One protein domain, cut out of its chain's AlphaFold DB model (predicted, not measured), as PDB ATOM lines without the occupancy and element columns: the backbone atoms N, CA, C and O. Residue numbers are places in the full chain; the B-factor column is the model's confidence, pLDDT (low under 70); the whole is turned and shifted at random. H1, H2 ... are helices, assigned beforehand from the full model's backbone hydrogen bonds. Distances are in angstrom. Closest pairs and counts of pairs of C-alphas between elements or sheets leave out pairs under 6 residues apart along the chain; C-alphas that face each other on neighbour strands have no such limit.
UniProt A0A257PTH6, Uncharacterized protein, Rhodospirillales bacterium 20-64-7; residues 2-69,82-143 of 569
ATOM      1  N   THR A   2     180.855 147.661 173.538       48.81
ATOM      2  CA  THR A   2     181.081 148.018 172.120       48.81
ATOM      3  C   THR A   2     179.784 148.263 171.341       48.81
ATOM      4  O   THR A   2     179.674 149.279 170.671       48.81
ATOM      5  N   ALA A   3     178.754 147.428 171.518       53.59
ATOM      6  CA  ALA A   3     177.437 147.637 170.897       53.59
ATOM      7  C   ALA A   3     176.705 148.913 171.382       53.59
ATOM      8  O   ALA A   3     175.993 149.554 170.618       53.59
ATOM      9  N   LEU A   4     176.908 149.319 172.642       57.62
ATOM     10  CA  LEU A   4     176.341 150.547 173.232       57.62
ATOM     11  C   LEU A   4     177.087 151.800 172.740       57.62
ATOM     12  O   LEU A   4     176.481 152.831 172.439       57.62
ATOM     13  N   ALA A   5     178.410 151.688 172.605       55.28
ATOM     14  CA  ALA A   5     179.272 152.691 171.995       55.28
ATOM     15  C   ALA A   5     178.900 152.890 170.508       55.28
ATOM     16  O   ALA A   5     178.526 153.986 170.094       55.28
ATOM     17  N   GLN A   6     178.807 151.807 169.735       61.59
ATOM     18  CA  GLN A   6     178.332 151.833 168.347       61.59
ATOM     19  C   GLN A   6     176.898 152.377 168.224       61.59
ATOM     20  O   GLN A   6     176.620 153.187 167.338       61.59
ATOM     21  N   GLY A   7     175.999 152.015 169.145       64.62
ATOM     22  CA  GLY A   7     174.633 152.538 169.197       64.62
ATOM     23  C   GLY A   7     174.573 154.051 169.428       64.62
ATOM     24  O   GLY A   7     173.817 154.747 168.756       64.62
ATOM     25  N   SER A   8     175.410 154.599 170.313       65.06
ATOM     26  CA  SER A   8     175.465 156.048 170.573       65.06
ATOM     27  C   SER A   8     176.122 156.842 169.439       65.06
ATOM     28  O   SER A   8     175.688 157.962 169.163       65.06
ATOM     29  N   ALA A   9     177.089 156.261 168.721       61.34
ATOM     30  CA  ALA A   9     177.602 156.818 167.467       61.34
ATOM     31  C   ALA A   9     176.525 156.835 166.365       61.34
ATOM     32  O   ALA A   9     176.345 157.849 165.686       61.34
ATOM     33  N   GLY A  10     175.751 155.752 166.236       65.56
ATOM     34  CA  GLY A  10     174.594 155.678 165.340       65.56
ATOM     35  C   GLY A  10     173.530 156.723 165.680       65.56
ATOM     36  O   GLY A  10     173.069 157.446 164.798       65.56
ATOM     37  N   ILE A  11     173.206 156.891 166.965       64.81
ATOM     38  CA  ILE A  11     172.290 157.939 167.436       64.81
ATOM     39  C   ILE A  11     172.854 159.328 167.124       64.81
ATOM     40  O   ILE A  11     172.110 160.160 166.621       64.81
ATOM     41  N   ALA A  12     174.146 159.591 167.340       64.31
ATOM     42  CA  ALA A  12     174.763 160.879 167.008       64.31
ATOM     43  C   ALA A  12     174.677 161.202 165.503       64.31
ATOM     44  O   ALA A  12     174.418 162.346 165.124       64.31
ATOM     45  N   LEU A  13     174.815 160.197 164.634       64.75
ATOM     46  CA  LEU A  13     174.622 160.352 163.191       64.75
ATOM     47  C   LEU A  13     173.162 160.606 162.825       64.75
ATOM     48  O   LEU A  13     172.878 161.506 162.036       64.75
ATOM     49  N   VAL A  14     172.228 159.878 163.434       66.62
ATOM     50  CA  VAL A  14     170.790 160.109 163.245       66.62
ATOM     51  C   VAL A  14     170.391 161.494 163.765       66.62
ATOM     52  O   VAL A  14     169.627 162.187 163.100       66.62
ATOM     53  N   VAL A  15     170.958 161.952 164.886       63.72
ATOM     54  CA  VAL A  15     170.824 163.325 165.409       63.72
ATOM     55  C   VAL A  15     171.332 164.326 164.383       63.72
ATOM     56  O   VAL A  15     170.621 165.278 164.069       63.72
ATOM     57  N   CYS A  16     172.528 164.107 163.835       64.38
ATOM     58  CA  CYS A  16     173.113 164.962 162.809       64.38
ATOM     59  C   CYS A  16     172.178 165.064 161.593       64.38
ATOM     60  O   CYS A  16     171.787 166.163 161.204       64.38
ATOM     61  N   PHE A  17     171.713 163.934 161.059       63.78
ATOM     62  CA  PHE A  17     170.784 163.898 159.927       63.78
ATOM     63  C   PHE A  17     169.424 164.537 160.240       63.78
ATOM     64  O   PHE A  17     168.920 165.330 159.439       63.78
ATOM     65  N   ALA A  18     168.846 164.258 161.408       62.19
ATOM     66  CA  ALA A  18     167.593 164.859 161.851       62.19
ATOM     67  C   ALA A  18     167.727 166.387 161.970       62.19
ATOM     68  O   ALA A  18     166.868 167.126 161.486       62.19
ATOM     69  N   LEU A  19     168.832 166.877 162.532       63.62
ATOM     70  CA  LEU A  19     169.110 168.304 162.726       63.62
ATOM     71  C   LEU A  19     169.468 169.044 161.434       63.62
ATOM     72  O   LEU A  19     169.179 170.239 161.293       63.62
ATOM     73  N   LEU A  20     170.077 168.354 160.476       63.25
ATOM     74  CA  LEU A  20     170.400 168.913 159.167       63.25
ATOM     75  C   LEU A  20     169.165 169.003 158.272       63.25
ATOM     76  O   LEU A  20     169.004 169.997 157.559       63.25
ATOM     77  N   ARG A  21     168.274 168.006 158.332       61.53
ATOM     78  CA  ARG A  21     167.170 167.876 157.374       61.53
ATOM     79  C   ARG A  21     165.805 168.343 157.883       61.53
ATOM     80  O   ARG A  21     164.920 168.530 157.054       61.53
ATOM     81  N   THR A  22     165.591 168.567 159.185       52.16
ATOM     82  CA  THR A  22     164.218 168.752 159.697       52.16
ATOM     83  C   THR A  22     163.990 169.983 160.581       52.16
ATOM     84  O   THR A  22     164.824 170.394 161.384       52.16
ATOM     85  N   ARG A  23     162.770 170.530 160.478       64.81
ATOM     86  CA  ARG A  23     162.130 171.441 161.447       64.81
ATOM     87  C   ARG A  23     161.752 170.721 162.766       64.81
ATOM     88  O   ARG A  23     160.995 171.265 163.564       64.81
ATOM     89  N   GLN A  24     162.224 169.492 163.009       76.19
ATOM     90  CA  GLN A  24     161.752 168.628 164.098       76.19
ATOM     91  C   GLN A  24     162.656 168.710 165.330       76.19
ATOM     92  O   GLN A  24     163.307 167.752 165.743       76.19
ATOM     93  N   VAL A  25     162.623 169.869 165.984       78.75
ATOM     94  CA  VAL A  25     163.288 170.120 167.273       78.75
ATOM     95  C   VAL A  25     162.969 169.033 168.317       78.75
ATOM     96  O   VAL A  25     163.839 168.640 169.091       78.75
ATOM     97  N   LYS A  26     161.733 168.508 168.316       82.50
ATOM     98  CA  LYS A  26     161.295 167.438 169.230       82.50
ATOM     99  C   LYS A  26     162.096 166.146 169.054       82.50
ATOM    100  O   LYS A  26     162.484 165.552 170.055       82.50
ATOM    101  N   ALA A  27     162.350 165.741 167.809       82.69
ATOM    102  CA  ALA A  27     163.112 164.533 167.505       82.69
ATOM    103  C   ALA A  27     164.570 164.690 167.952       82.69
ATOM    104  O   ALA A  27     165.100 163.820 168.632       82.69
ATOM    105  N   ALA A  28     165.183 165.842 167.670       82.19
ATOM    106  CA  ALA A  28     166.546 166.124 168.108       82.19
ATOM    107  C   ALA A  28     166.700 166.121 169.637       82.19
ATOM    108  O   ALA A  28     167.654 165.547 170.151       82.19
ATOM    109  N   ALA A  29     165.748 166.712 170.367       84.69
ATOM    110  CA  ALA A  29     165.759 166.688 171.829       84.69
ATOM    111  C   ALA A  29     165.594 165.264 172.390       84.69
ATOM    112  O   ALA A  29     166.258 164.917 173.363       84.69
ATOM    113  N   LEU A  30     164.740 164.435 171.776       87.00
ATOM    114  CA  LEU A  30     164.545 163.040 172.187       87.00
ATOM    115  C   LEU A  30     165.797 162.194 171.936       87.00
ATOM    116  O   LEU A  30     166.228 161.452 172.814       87.00
ATOM    117  N   LEU A  31     166.408 162.342 170.762       86.31
ATOM    118  CA  LEU A  31     167.637 161.633 170.423       86.31
ATOM    119  C   LEU A  31     168.820 162.082 171.294       86.31
ATOM    120  O   LEU A  31     169.630 161.251 171.691       86.31
ATOM    121  N   LEU A  32     168.901 163.369 171.645       87.12
ATOM    122  CA  LEU A  32     169.894 163.873 172.595       87.12
ATOM    123  C   LEU A  32     169.686 163.297 174.000       87.12
ATOM    124  O   LEU A  32     170.660 162.954 174.669       87.12
ATOM    125  N   LEU A  33     168.437 163.186 174.458       89.19
ATOM    126  CA  LEU A  33     168.123 162.556 175.741       89.19
ATOM    127  C   LEU A  33     168.561 161.086 175.739       89.19
ATOM    128  O   LEU A  33     169.230 160.650 176.672       89.19
ATOM    129  N   ALA A  34     168.260 160.357 174.660       89.38
ATOM    130  CA  ALA A  34     168.709 158.980 174.476       89.38
ATOM    131  C   ALA A  34     170.243 158.875 174.473       89.38
ATOM    132  O   ALA A  34     170.796 158.048 175.193       89.38
ATOM    133  N   GLN A  35     170.939 159.756 173.743       89.38
ATOM    134  CA  GLN A  35     172.404 159.822 173.737       89.38
ATOM    135  C   GLN A  35     172.963 160.072 175.145       89.38
ATOM    136  O   GLN A  35     173.897 159.396 175.565       89.38
ATOM    137  N   SER A  36     172.379 161.017 175.882       90.56
ATOM    138  CA  SER A  36     172.819 161.382 177.233       90.56
ATOM    139  C   SER A  36     172.618 160.228 178.219       90.56
ATOM    140  O   SER A  36     173.500 159.951 179.031       90.56
ATOM    141  N   LEU A  37     171.502 159.499 178.103       91.06
ATOM    142  CA  LEU A  37     171.253 158.272 178.860       91.06
ATOM    143  C   LEU A  37     172.264 157.176 178.499       91.06
ATOM    144  O   LEU A  37     172.818 156.546 179.394       91.06
ATOM    145  N   SER A  38     172.556 156.973 177.209       88.81
ATOM    146  CA  SER A  38     173.565 155.997 176.774       88.81
ATOM    147  C   SER A  38     174.955 156.319 177.329       88.81
ATOM    148  O   SER A  38     175.647 155.412 177.783       88.81
ATOM    149  N   VAL A  39     175.354 157.596 177.339       88.50
ATOM    150  CA  VAL A  39     176.636 158.036 177.915       88.50
ATOM    151  C   VAL A  39     176.661 157.835 179.431       88.50
ATOM    152  O   VAL A  39     177.657 157.351 179.959       88.50
ATOM    153  N   ALA A  40     175.563 158.127 180.133       90.38
ATOM    154  CA  ALA A  40     175.455 157.876 181.570       90.38
ATOM    155  C   ALA A  40     175.560 156.380 181.910       90.38
ATOM    156  O   ALA A  40     176.301 156.002 182.815       90.38
ATOM    157  N   VAL A  41     174.875 155.518 181.152       90.94
ATOM    158  CA  VAL A  41     174.967 154.057 181.307       90.94
ATOM    159  C   VAL A  41     176.386 153.570 181.018       90.94
ATOM    160  O   VAL A  41     176.901 152.742 181.764       90.94
ATOM    161  N   ALA A  42     177.042 154.104 179.983       88.25
ATOM    162  CA  ALA A  42     178.432 153.773 179.682       88.25
ATOM    163  C   ALA A  42     179.375 154.166 180.830       88.25
ATOM    164  O   ALA A  42     180.231 153.367 181.200       88.25
ATOM    165  N   ALA A  43     179.180 155.342 181.433       89.00
ATOM    166  CA  ALA A  43     179.955 155.785 182.589       89.00
ATOM    167  C   ALA A  43     179.780 154.858 183.802       89.00
ATOM    168  O   ALA A  43     180.765 154.431 184.401       89.00
ATOM    169  N   VAL A  44     178.540 154.475 184.127       91.81
ATOM    170  CA  VAL A  44     178.256 153.522 185.217       91.81
ATOM    171  C   VAL A  44     178.880 152.155 184.930       91.81
ATOM    172  O   VAL A  44     179.518 151.570 185.804       91.81
ATOM    173  N   ALA A  45     178.748 151.664 183.697       90.25
ATOM    174  CA  ALA A  45     179.290 150.373 183.289       90.25
ATOM    175  C   ALA A  45     180.829 150.342 183.246       90.25
ATOM    176  O   ALA A  45     181.413 149.271 183.367       90.25
ATOM    177  N   LEU A  46     181.486 151.499 183.108       88.38
ATOM    178  CA  LEU A  46     182.942 151.653 183.216       88.38
ATOM    179  C   LEU A  46     183.399 152.000 184.644       88.38
ATOM    180  O   LEU A  46     184.526 152.452 184.831       88.38
ATOM    181  N   HIS A  47     182.539 151.785 185.647       90.62
ATOM    182  CA  HIS A  47     182.812 152.046 187.066       90.62
ATOM    183  C   HIS A  47     183.186 153.507 187.370       90.62
ATOM    184  O   HIS A  47     183.981 153.783 188.266       90.62
ATOM    185  N   ARG A  48     182.583 154.448 186.633       90.12
ATOM    186  CA  ARG A  48     182.733 155.902 186.800       90.12
ATOM    187  C   ARG A  48     181.375 156.591 187.024       90.12
ATOM    188  O   ARG A  48     180.987 157.466 186.239       90.12
ATOM    189  N   PRO A  49     180.586 156.189 188.041       91.25
ATOM    190  CA  PRO A  49     179.246 156.737 188.268       91.25
ATOM    191  C   PRO A  49     179.247 158.249 188.532       91.25
ATOM    192  O   PRO A  49     178.249 158.911 188.251       91.25
ATOM    193  N   GLU A  50     180.362 158.819 188.992       88.69
ATOM    194  CA  GLU A  50     180.546 160.258 189.199       88.69
ATOM    195  C   GLU A  50     180.361 161.089 187.917       88.69
ATOM    196  O   GLU A  50     180.031 162.274 187.988       88.69
ATOM    197  N   LEU A  51     180.518 160.474 186.739       88.31
ATOM    198  CA  LEU A  51     180.371 161.147 185.447       88.31
ATOM    199  C   LEU A  51     178.930 161.134 184.917       88.31
ATOM    200  O   LEU A  51     178.591 161.926 184.037       88.31
ATOM    201  N   ALA A  52     178.075 160.249 185.437       90.19
ATOM    202  CA  ALA A  52     176.715 160.028 184.948       90.19
ATOM    203  C   ALA A  52     175.726 161.196 185.176       90.19
ATOM    204  O   ALA A  52     174.871 161.408 184.311       90.19
ATOM    205  N   PRO A  53     175.800 161.995 186.265       90.19
ATOM    206  CA  PRO A  53     174.851 163.088 186.494       90.19
ATOM    207  C   PRO A  53     174.927 164.188 185.431       90.19
ATOM    208  O   PRO A  53     173.906 164.742 185.035       90.19
ATOM    209  N   ALA A  54     176.132 164.485 184.943       86.25
ATOM    210  CA  ALA A  54     176.400 165.567 184.000       86.25
ATOM    211  C   ALA A  54     175.562 165.483 182.702       86.25
ATOM    212  O   ALA A  54     174.808 166.422 182.417       86.25
ATOM    213  N   PRO A  55     175.631 164.379 181.925       88.88
ATOM    214  CA  PRO A  55     174.845 164.229 180.705       88.88
ATOM    215  C   PRO A  55     173.340 164.162 181.003       88.88
ATOM    216  O   PRO A  55     172.544 164.737 180.260       88.88
ATOM    217  N   LEU A  56     172.929 163.527 182.108       91.38
ATOM    218  CA  LEU A  56     171.515 163.394 182.476       91.38
ATOM    219  C   LEU A  56     170.870 164.741 182.812       91.38
ATOM    220  O   LEU A  56     169.801 165.047 182.283       91.38
ATOM    221  N   ILE A  57     171.523 165.561 183.639       89.06
ATOM    222  CA  ILE A  57     171.030 166.893 184.017       89.06
ATOM    223  C   ILE A  57     170.870 167.759 182.768       89.06
ATOM    224  O   ILE A  57     169.841 168.415 182.594       89.06
ATOM    225  N   LEU A  58     171.859 167.744 181.873       86.00
ATOM    226  CA  LEU A  58     171.835 168.590 180.687       86.00
ATOM    227  C   LEU A  58     170.822 168.098 179.641       86.00
ATOM    228  O   LEU A  58     170.073 168.908 179.089       86.00
ATOM    229  N   GLY A  59     170.724 166.783 179.425       88.69
ATOM    230  CA  GLY A  59     169.691 166.175 178.582       88.69
ATOM    231  C   GLY A  59     168.276 166.465 179.096       88.69
ATOM    232  O   GLY A  59     167.405 166.876 178.321       88.69
ATOM    233  N   ALA A  60     168.056 166.349 180.410       89.38
ATOM    234  CA  ALA A  60     166.789 166.691 181.054       89.38
ATOM    235  C   ALA A  60     166.473 168.192 180.954       89.38
ATOM    236  O   ALA A  60     165.335 168.564 180.659       89.38
ATOM    237  N   ALA A  61     167.469 169.067 181.121       86.12
ATOM    238  CA  ALA A  61     167.299 170.511 180.970       86.12
ATOM    239  C   ALA A  61     166.922 170.899 179.529       86.12
ATOM    240  O   ALA A  61     166.011 171.710 179.319       86.12
ATOM    241  N   VAL A  62     167.557 170.296 178.518       86.75
ATOM    242  CA  VAL A  62     167.188 170.503 177.104       86.75
ATOM    243  C   VAL A  62     165.754 170.032 176.853       86.75
ATOM    244  O   VAL A  62     164.966 170.727 176.206       86.75
ATOM    245  N   TRP A  63     165.381 168.877 177.405       88.81
ATOM    246  CA  TRP A  63     164.024 168.358 177.291       88.81
ATOM    247  C   TRP A  63     162.985 169.268 177.954       88.81
ATOM    248  O   TRP A  63     161.959 169.570 177.346       88.81
ATOM    249  N   ALA A  64     163.248 169.764 179.162       87.50
ATOM    250  CA  ALA A  64     162.339 170.655 179.877       87.50
ATOM    251  C   ALA A  64     162.170 172.005 179.155       87.50
ATOM    252  O   ALA A  64     161.056 172.517 179.008       87.50
ATOM    253  N   THR A  65     163.266 172.568 178.637       83.44
ATOM    254  CA  THR A  65     163.252 173.868 177.941       83.44
ATOM    255  C   THR A  65     162.571 173.820 176.573       83.44
ATOM    256  O   THR A  65     162.081 174.853 176.103       83.44
ATOM    257  N   ARG A  66     162.445 172.641 175.945       83.81
ATOM    258  CA  ARG A  66     161.781 172.491 174.636       83.81
ATOM    259  C   ARG A  66     160.325 172.974 174.644       83.81
ATOM    260  O   ARG A  66     159.861 173.516 173.647       83.81
ATOM    261  N   HIS A  67     159.614 172.793 175.761       79.25
ATOM    262  CA  HIS A  67     158.199 173.149 175.875       79.25
ATOM    263  C   HIS A  67     158.003 174.666 175.921       79.25
ATOM    264  O   HIS A  67     157.056 175.176 175.335       79.25
ATOM    265  N   ARG A  68     158.945 175.390 176.537       77.69
ATOM    266  CA  ARG A  68     158.914 176.857 176.621       77.69
ATOM    267  C   ARG A  68     159.223 177.529 175.281       77.69
ATOM    268  O   ARG A  68     158.686 178.586 174.987       77.69
ATOM    269  N   ASN A  69     160.055 176.894 174.454       69.25
ATOM    270  CA  ASN A  69     160.547 177.471 173.200       69.25
ATOM    271  C   ASN A  69     159.765 177.032 171.950       69.25
ATOM    272  O   ASN A  69     160.062 177.510 170.857       69.25
ATOM    273  N   PRO A  82     172.086 171.807 152.510       76.12
ATOM    274  CA  PRO A  82     172.022 170.392 152.887       76.12
ATOM    275  C   PRO A  82     173.279 169.603 152.494       76.12
ATOM    276  O   PRO A  82     173.645 168.659 153.189       76.12
ATOM    277  N   LYS A  83     173.968 169.999 151.414       81.31
ATOM    278  CA  LYS A  83     175.169 169.309 150.911       81.31
ATOM    279  C   LYS A  83     176.322 169.357 151.915       81.31
ATOM    280  O   LYS A  83     176.949 168.332 152.160       81.31
ATOM    281  N   PHE A  84     176.558 170.520 152.529       78.31
ATOM    282  CA  PHE A  84     177.578 170.668 153.566       78.31
ATOM    283  C   PHE A  84     177.275 169.770 154.769       78.31
ATOM    284  O   PHE A  84     178.154 169.069 155.258       78.31
ATOM    285  N   GLY A  85     176.006 169.720 155.178       74.62
ATOM    286  CA  GLY A  85     175.553 168.824 156.236       74.62
ATOM    287  C   GLY A  85     175.837 167.350 155.949       74.62
ATOM    288  O   GLY A  85     176.383 166.663 156.804       74.62
ATOM    289  N   VAL A  86     175.498 166.870 154.749       77.38
ATOM    290  CA  VAL A  86     175.738 165.470 154.352       77.38
ATOM    291  C   VAL A  86     177.231 165.148 154.339       77.38
ATOM    292  O   VAL A  86     177.625 164.112 154.864       77.38
ATOM    293  N   LEU A  87     178.062 166.042 153.796       80.44
ATOM    294  CA  LEU A  87     179.510 165.844 153.744       80.44
ATOM    295  C   LEU A  87     180.118 165.770 155.148       80.44
ATOM    296  O   LEU A  87     180.898 164.863 155.435       80.44
ATOM    297  N   VAL A  88     179.726 166.677 156.045       79.00
ATOM    298  CA  VAL A  88     180.206 166.640 157.430       79.00
ATOM    299  C   VAL A  88     179.666 165.420 158.174       79.00
ATOM    300  O   VAL A  88     180.417 164.773 158.896       79.00
ATOM    301  N   GLY A  89     178.397 165.061 157.975       76.75
ATOM    302  CA  GLY A  89     177.812 163.853 158.554       76.75
ATOM    303  C   GLY A  89     178.555 162.588 158.122       76.75
ATOM    304  O   GLY A  89     178.855 161.743 158.962       76.75
ATOM    305  N   ALA A  90     178.927 162.486 156.843       79.12
ATOM    306  CA  ALA A  90     179.733 161.384 156.322       79.12
ATOM    307  C   ALA A  90     181.146 161.359 156.928       79.12
ATOM    308  O   ALA A  90     181.622 160.296 157.318       79.12
ATOM    309  N   ALA A  91     181.795 162.518 157.079       81.19
ATOM    310  CA  ALA A  91     183.106 162.611 157.722       81.19
ATOM    311  C   ALA A  91     183.055 162.202 159.205       81.19
ATOM    312  O   ALA A  91     183.903 161.439 159.664       81.19
ATOM    313  N   LEU A  92     182.035 162.648 159.948       82.38
ATOM    314  CA  LEU A  92     181.814 162.235 161.336       82.38
ATOM    315  C   LEU A  92     181.489 160.740 161.436       82.38
ATOM    316  O   LEU A  92     181.938 160.089 162.375       82.38
ATOM    317  N   ALA A  93     180.761 160.180 160.466       78.31
ATOM    318  CA  ALA A  93     180.486 158.747 160.405       78.31
ATOM    319  C   ALA A  93     181.764 157.942 160.180       78.31
ATOM    320  O   ALA A  93     182.008 156.980 160.902       78.31
ATOM    321  N   ALA A  94     182.597 158.362 159.227       82.19
ATOM    322  CA  ALA A  94     183.894 157.746 158.980       82.19
ATOM    323  C   ALA A  94     184.789 157.817 160.226       82.19
ATOM    324  O   ALA A  94     185.419 156.825 160.587       82.19
ATOM    325  N   LEU A  95     184.778 158.951 160.936       81.75
ATOM    326  CA  LEU A  95     185.503 159.102 162.195       81.75
ATOM    327  C   LEU A  95     184.967 158.133 163.265       81.75
ATOM    328  O   LEU A  95     185.755 157.406 163.856       81.75
ATOM    329  N   CYS A  96     183.647 158.030 163.452       80.62
ATOM    330  CA  CYS A  96     183.031 157.053 164.363       80.62
ATOM    331  C   CYS A  96     183.358 155.589 164.025       80.62
ATOM    332  O   CYS A  96     183.394 154.762 164.930       80.62
ATOM    333  N   GLN A  97     183.545 155.263 162.743       80.88
ATOM    334  CA  GLN A  97     183.884 153.909 162.289       80.88
ATOM    335  C   GLN A  97     185.377 153.589 162.420       80.88
ATOM    336  O   GLN A  97     185.764 152.422 162.347       80.88
ATOM    337  N   SER A  98     186.231 154.597 162.618       82.19
ATOM    338  CA  SER A  98     187.638 154.338 162.902       82.19
ATOM    339  C   SER A  98     187.765 153.630 164.258       82.19
ATOM    340  O   SER A  98     187.147 154.032 165.241       82.19
ATOM    341  N   GLN A  99     188.549 152.547 164.316       74.62
ATOM    342  CA  GLN A  99     188.605 151.607 165.453       74.62
ATOM    343  C   GLN A  99     189.235 152.185 166.745       74.62
ATOM    344  O   GLN A  99     189.568 151.444 167.667       74.62
ATOM    345  N   GLY A 100     189.416 153.502 166.842       80.06
ATOM    346  CA  GLY A 100     189.993 154.147 168.017       80.06
ATOM    347  C   GLY A 100     188.964 154.348 169.128       80.06
ATOM    348  O   GLY A 100     187.913 154.942 168.899       80.06
ATOM    349  N   ALA A 101     189.311 153.979 170.367       83.00
ATOM    350  CA  ALA A 101     188.489 154.234 171.563       83.00
ATOM    351  C   ALA A 101     188.109 155.722 171.747       83.00
ATOM    352  O   ALA A 101     187.124 156.056 172.397       83.00
ATOM    353  N   LEU A 102     188.887 156.623 171.142       85.19
ATOM    354  CA  LEU A 102     188.718 158.073 171.211       85.19
ATOM    355  C   LEU A 102     188.026 158.683 169.996       85.19
ATOM    356  O   LEU A 102     187.637 159.853 170.037       85.19
ATOM    357  N   ALA A 103     187.848 157.909 168.930       84.88
ATOM    358  CA  ALA A 103     187.265 158.419 167.705       84.88
ATOM    359  C   ALA A 103     185.794 158.790 167.911       84.88
ATOM    360  O   ALA A 103     185.363 159.881 167.551       84.88
ATOM    361  N   GLN A 104     185.035 157.938 168.595       87.31
ATOM    362  CA  GLN A 104     183.644 158.229 168.914       87.31
ATOM    363  C   GLN A 104     183.466 159.479 169.810       87.31
ATOM    364  O   GLN A 104     182.677 160.352 169.434       87.31
ATOM    365  N   PRO A 105     184.163 159.630 170.957       89.38
ATOM    366  CA  PRO A 105     184.117 160.865 171.741       89.38
ATOM    367  C   PRO A 105     184.430 162.123 170.922       89.38
ATOM    368  O   PRO A 105     183.724 163.129 171.034       89.38
ATOM    369  N   LEU A 106     185.442 162.051 170.051       87.06
ATOM    370  CA  LEU A 106     185.826 163.157 169.179       87.06
ATOM    371  C   LEU A 106     184.739 163.482 168.143       87.06
ATOM    372  O   LEU A 106     184.433 164.656 167.942       87.06
ATOM    373  N   ALA A 107     184.110 162.481 167.520       87.88
ATOM    374  CA  ALA A 107     182.995 162.711 166.596       87.88
ATOM    375  C   ALA A 107     181.827 163.419 167.287       87.88
ATOM    376  O   ALA A 107     181.246 164.354 166.733       87.88
ATOM    377  N   ILE A 108     181.501 163.000 168.512       88.81
ATOM    378  CA  ILE A 108     180.448 163.624 169.315       88.81
ATOM    379  C   ILE A 108     180.826 165.081 169.640       88.81
ATOM    380  O   ILE A 108     180.009 165.979 169.452       88.81
ATOM    381  N   LEU A 109     182.071 165.356 170.034       88.69
ATOM    382  CA  LEU A 109     182.556 166.724 170.263       88.69
ATOM    383  C   LEU A 109     182.460 167.608 169.012       88.69
ATOM    384  O   LEU A 109     181.929 168.722 169.071       88.69
ATOM    385  N   LEU A 110     182.939 167.107 167.873       87.31
ATOM    386  CA  LEU A 110     182.906 167.818 166.595       87.31
ATOM    387  C   LEU A 110     181.473 168.061 166.110       87.31
ATOM    388  O   LEU A 110     181.193 169.117 165.541       87.31
ATOM    389  N   LEU A 111     180.543 167.142 166.389       87.75
ATOM    390  CA  LEU A 111     179.120 167.359 166.143       87.75
ATOM    391  C   LEU A 111     178.594 168.552 166.956       87.75
ATOM    392  O   LEU A 111     177.886 169.392 166.405       87.75
ATOM    393  N   GLY A 112     178.975 168.674 168.232       87.38
ATOM    394  CA  GLY A 112     178.633 169.838 169.056       87.38
ATOM    395  C   GLY A 112     179.132 171.149 168.440       87.38
ATOM    396  O   GLY A 112     178.363 172.095 168.269       87.38
ATOM    397  N   VAL A 113     180.392 171.179 168.001       86.75
ATOM    398  CA  VAL A 113     181.004 172.347 167.333       86.75
ATOM    399  C   VAL A 113     180.266 172.700 166.039       86.75
ATOM    400  O   VAL A 113     179.966 173.868 165.787       86.75
ATOM    401  N   LEU A 114     179.924 171.698 165.226       85.81
ATOM    402  CA  LEU A 114     179.181 171.894 163.983       85.81
ATOM    403  C   LEU A 114     177.794 172.493 164.244       85.81
ATOM    404  O   LEU A 114     177.372 173.424 163.551       85.81
ATOM    405  N   LEU A 115     177.077 171.968 165.237       85.25
ATOM    406  CA  LEU A 115     175.753 172.461 165.610       85.25
ATOM    407  C   LEU A 115     175.823 173.911 166.095       85.25
ATOM    408  O   LEU A 115     175.000 174.733 165.685       85.25
ATOM    409  N   ALA A 116     176.848 174.238 166.884       86.38
ATOM    410  CA  ALA A 116     177.113 175.595 167.337       86.38
ATOM    411  C   ALA A 116     177.390 176.560 166.172       86.38
ATOM    412  O   ALA A 116     176.874 177.679 166.152       86.38
ATOM    413  N   ALA A 117     178.164 176.122 165.176       84.81
ATOM    414  CA  ALA A 117     178.564 176.948 164.039       84.81
ATOM    415  C   ALA A 117     177.440 177.169 163.013       84.81
ATOM    416  O   ALA A 117     177.344 178.235 162.409       84.81
ATOM    417  N   THR A 118     176.593 176.162 162.790       82.50
ATOM    418  CA  THR A 118     175.653 176.152 161.652       82.50
ATOM    419  C   THR A 118     174.256 176.665 161.990       82.50
ATOM    420  O   THR A 118     173.518 177.067 161.082       82.50
ATOM    421  N   ARG A 119     173.852 176.646 163.269       80.19
ATOM    422  CA  ARG A 119     172.466 176.929 163.672       80.19
ATOM    423  C   ARG A 119     172.367 178.104 164.644       80.19
ATOM    424  O   ARG A 119     172.692 177.957 165.814       80.19
ATOM    425  N   PRO A 120     171.792 179.247 164.238       81.56
ATOM    426  CA  PRO A 120     171.711 180.428 165.094       81.56
ATOM    427  C   PRO A 120     170.725 180.314 166.274       81.56
ATOM    428  O   PRO A 120     170.691 181.201 167.123       81.56
ATOM    429  N   HIS A 121     169.912 179.256 166.324       83.56
ATOM    430  CA  HIS A 121     168.800 179.112 167.262       83.56
ATOM    431  C   HIS A 121     169.271 178.757 168.682       83.56
ATOM    432  O   HIS A 121     169.989 177.777 168.857       83.56
ATOM    433  N   ALA A 122     168.796 179.475 169.705       83.12
ATOM    434  CA  ALA A 122     169.230 179.295 171.098       83.12
ATOM    435  C   ALA A 122     169.120 177.839 171.584       83.12
ATOM    436  O   ALA A 122     170.086 177.286 172.089       83.12
ATOM    437  N   LEU A 123     167.990 177.163 171.346       83.31
ATOM    438  CA  LEU A 123     167.846 175.748 171.719       83.31
ATOM    439  C   LEU A 123     168.859 174.823 171.015       83.31
ATOM    440  O   LEU A 123     169.336 173.876 171.628       83.31
ATOM    441  N   MET A 124     169.227 175.107 169.760       84.62
ATOM    442  CA  MET A 124     170.254 174.332 169.049       84.62
ATOM    443  C   MET A 124     171.637 174.560 169.647       84.62
ATOM    444  O   MET A 124     172.431 173.633 169.703       84.62
ATOM    445  N   GLN A 125     171.897 175.767 170.147       86.81
ATOM    446  CA  GLN A 125     173.116 176.085 170.881       86.81
ATOM    447  C   GLN A 125     173.181 175.335 172.225       86.81
ATOM    448  O   GLN A 125     174.247 174.873 172.617       86.81
ATOM    449  N   VAL A 126     172.050 175.127 172.907       86.38
ATOM    450  CA  VAL A 126     172.002 174.272 174.112       86.38
ATOM    451  C   VAL A 126     172.212 172.799 173.753       86.38
ATOM    452  O   VAL A 126     172.989 172.116 174.414       86.38
ATOM    453  N   ILE A 127     171.578 172.319 172.677       87.81
ATOM    454  CA  ILE A 127     171.790 170.957 172.163       87.81
ATOM    455  C   ILE A 127     173.267 170.748 171.794       87.81
ATOM    456  O   ILE A 127     173.842 169.736 172.172       87.81
ATOM    457  N   ALA A 128     173.905 171.715 171.132       89.19
ATOM    458  CA  ALA A 128     175.322 171.672 170.782       89.19
ATOM    459  C   ALA A 128     176.232 171.476 172.006       89.19
ATOM    460  O   ALA A 128     177.158 170.668 171.963       89.19
ATOM    461  N   LEU A 129     175.941 172.166 173.112       88.50
ATOM    462  CA  LEU A 129     176.693 172.029 174.365       88.50
ATOM    463  C   LEU A 129     176.459 170.683 175.033       88.50
ATOM    464  O   LEU A 129     177.410 170.072 175.507       88.50
ATOM    465  N   ALA A 130     175.216 170.205 175.028       89.38
ATOM    466  CA  ALA A 130     174.877 168.884 175.539       89.38
ATOM    467  C   ALA A 130     175.594 167.773 174.777       89.38
ATOM    468  O   ALA A 130     176.176 166.874 175.379       89.38
ATOM    469  N   VAL A 131     175.630 167.890 173.452       89.81
ATOM    470  CA  VAL A 131     176.391 166.993 172.588       89.81
ATOM    471  C   VAL A 131     177.886 167.086 172.906       89.81
ATOM    472  O   VAL A 131     178.511 166.056 173.135       89.81
ATOM    473  N   ALA A 132     178.460 168.291 173.002       90.00
ATOM    474  CA  ALA A 132     179.873 168.452 173.347       90.00
ATOM    475  C   ALA A 132     180.206 167.800 174.702       90.00
ATOM    476  O   ALA A 132     181.173 167.050 174.805       90.00
ATOM    477  N   GLN A 133     179.370 168.002 175.719       89.94
ATOM    478  CA  GLN A 133     179.565 167.415 177.041       89.94
ATOM    479  C   GLN A 133     179.453 165.892 177.052       89.94
ATOM    480  O   GLN A 133     180.274 165.239 177.692       89.94
ATOM    481  N   ASN A 134     178.505 165.324 176.306       90.12
ATOM    482  CA  ASN A 134     178.416 163.879 176.102       90.12
ATOM    483  C   ASN A 134     179.728 163.322 175.524       90.12
ATOM    484  O   ASN A 134     180.191 162.268 175.953       90.12
ATOM    485  N   GLY A 135     180.359 164.055 174.602       89.25
ATOM    486  CA  GLY A 135     181.665 163.702 174.049       89.25
ATOM    487  C   GLY A 135     182.800 163.777 175.076       89.25
ATOM    488  O   GLY A 135     183.588 162.839 175.158       89.25
ATOM    489  N   ILE A 136     182.855 164.828 175.910       88.50
ATOM    490  CA  ILE A 136     183.856 164.935 176.995       88.50
ATOM    491  C   ILE A 136     183.697 163.791 177.998       88.50
ATOM    492  O   ILE A 136     184.683 163.156 178.362       88.50
ATOM    493  N   VAL A 137     182.469 163.520 178.446       88.62
ATOM    494  CA  VAL A 137     182.195 162.470 179.437       88.62
ATOM    495  C   VAL A 137     182.587 161.106 178.885       88.62
ATOM    496  O   VAL A 137     183.263 160.345 179.572       88.62
ATOM    497  N   LEU A 138     182.232 160.816 177.632       89.06
ATOM    498  CA  LEU A 138     182.617 159.562 176.997       89.06
ATOM    499  C   LEU A 138     184.142 159.444 176.851       89.06
ATOM    500  O   LEU A 138     184.693 158.382 177.121       89.06
ATOM    501  N   ALA A 139     184.836 160.532 176.497       88.38
ATOM    502  CA  ALA A 139     186.299 160.557 176.477       88.38
ATOM    503  C   ALA A 139     186.881 160.253 177.866       88.38
ATOM    504  O   ALA A 139     187.740 159.387 177.994       88.38
ATOM    505  N   ALA A 140     186.373 160.911 178.909       87.25
ATOM    506  CA  ALA A 140     186.818 160.717 180.288       87.25
ATOM    507  C   ALA A 140     186.575 159.288 180.800       87.25
ATOM    508  O   ALA A 140     187.334 158.806 181.630       87.25
ATOM    509  N   CYS A 141     185.565 158.579 180.286       87.81
ATOM    510  CA  CYS A 141     185.349 157.173 180.628       87.81
ATOM    511  C   CYS A 141     186.428 156.240 180.047       87.81
ATOM    512  O   CYS A 141     186.701 155.189 180.621       87.81
ATOM    513  N   HIS A 142     187.021 156.597 178.902       86.38
ATOM    514  CA  HIS A 142     188.044 155.789 178.225       86.38
ATOM    515  C   HIS A 142     189.472 156.137 178.636       86.38
ATOM    516  O   HIS A 142     190.396 155.369 178.378       86.38
ATOM    517  N   LEU A 143     189.654 157.299 179.245       85.38
ATOM    518  CA  LEU A 143     190.950 157.823 179.612       85.38
ATOM    519  C   LEU A 143     191.139 157.704 181.131       85.38
ATOM    520  O   LEU A 143     190.237 158.081 181.876       85.38
TER     521      LEU A 143
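This is residues 2 to 69 and 82 to 143 of the 569 residues of an uncharacterized protein of Rhodospirillales bacterium 20-64-7 (UniProt A0A257PTH6). Six helices stand side by side in an up-and-down bundle, each running against the one before: H1, H2, H6 and H5 make a four-sided middle, H3 packs on H2 and H6, and H4 on H1 and H5. The printed part has 130 residues, with helices H1 to H6 in chain order and no named strand: all helix, compact, radius of gyration of the C-alphas 13.5 A, spans 38 by 33 by 20 A.

H6, residues 122 to 142, touches H2, residues 25 to 45, the same way at a shallow tilt of 18 degrees; their closest C-alphas, of Ala 43 and Cys 141, are 5.9 A apart. H6 and H5, residues 103 to 118, form a hairpin; their closest C-alphas, of Gly 112 and Ala 128, are 4.2 A apart. H3, residues 53 to 69, touches H2; their closest C-alphas, of Leu 33 and Gly 59, are 4.9 A apart. H1, residues 2 to 21, touches H4, residues 82 to 97; their closest C-alphas, of Leu 20 and Gly 85, are 5.9 A apart. O i to N i+4 pairs are within hydrogen-bond range throughout H1, H2, H4, H5 and H6, and 11 of 13 in H3.

H6 measures 30.9 A and H2 30.0 A. H1 begins at C-alpha 2 (181.081, 148.018, 172.120); H6 ends at C-alpha 142 (188.044, 155.789, 178.225).

Residues 70 to 81 are not printed; C-alphas 69 and 82 are 24.4 A apart. Residues 2 to 23 and 69 have pLDDT under 70.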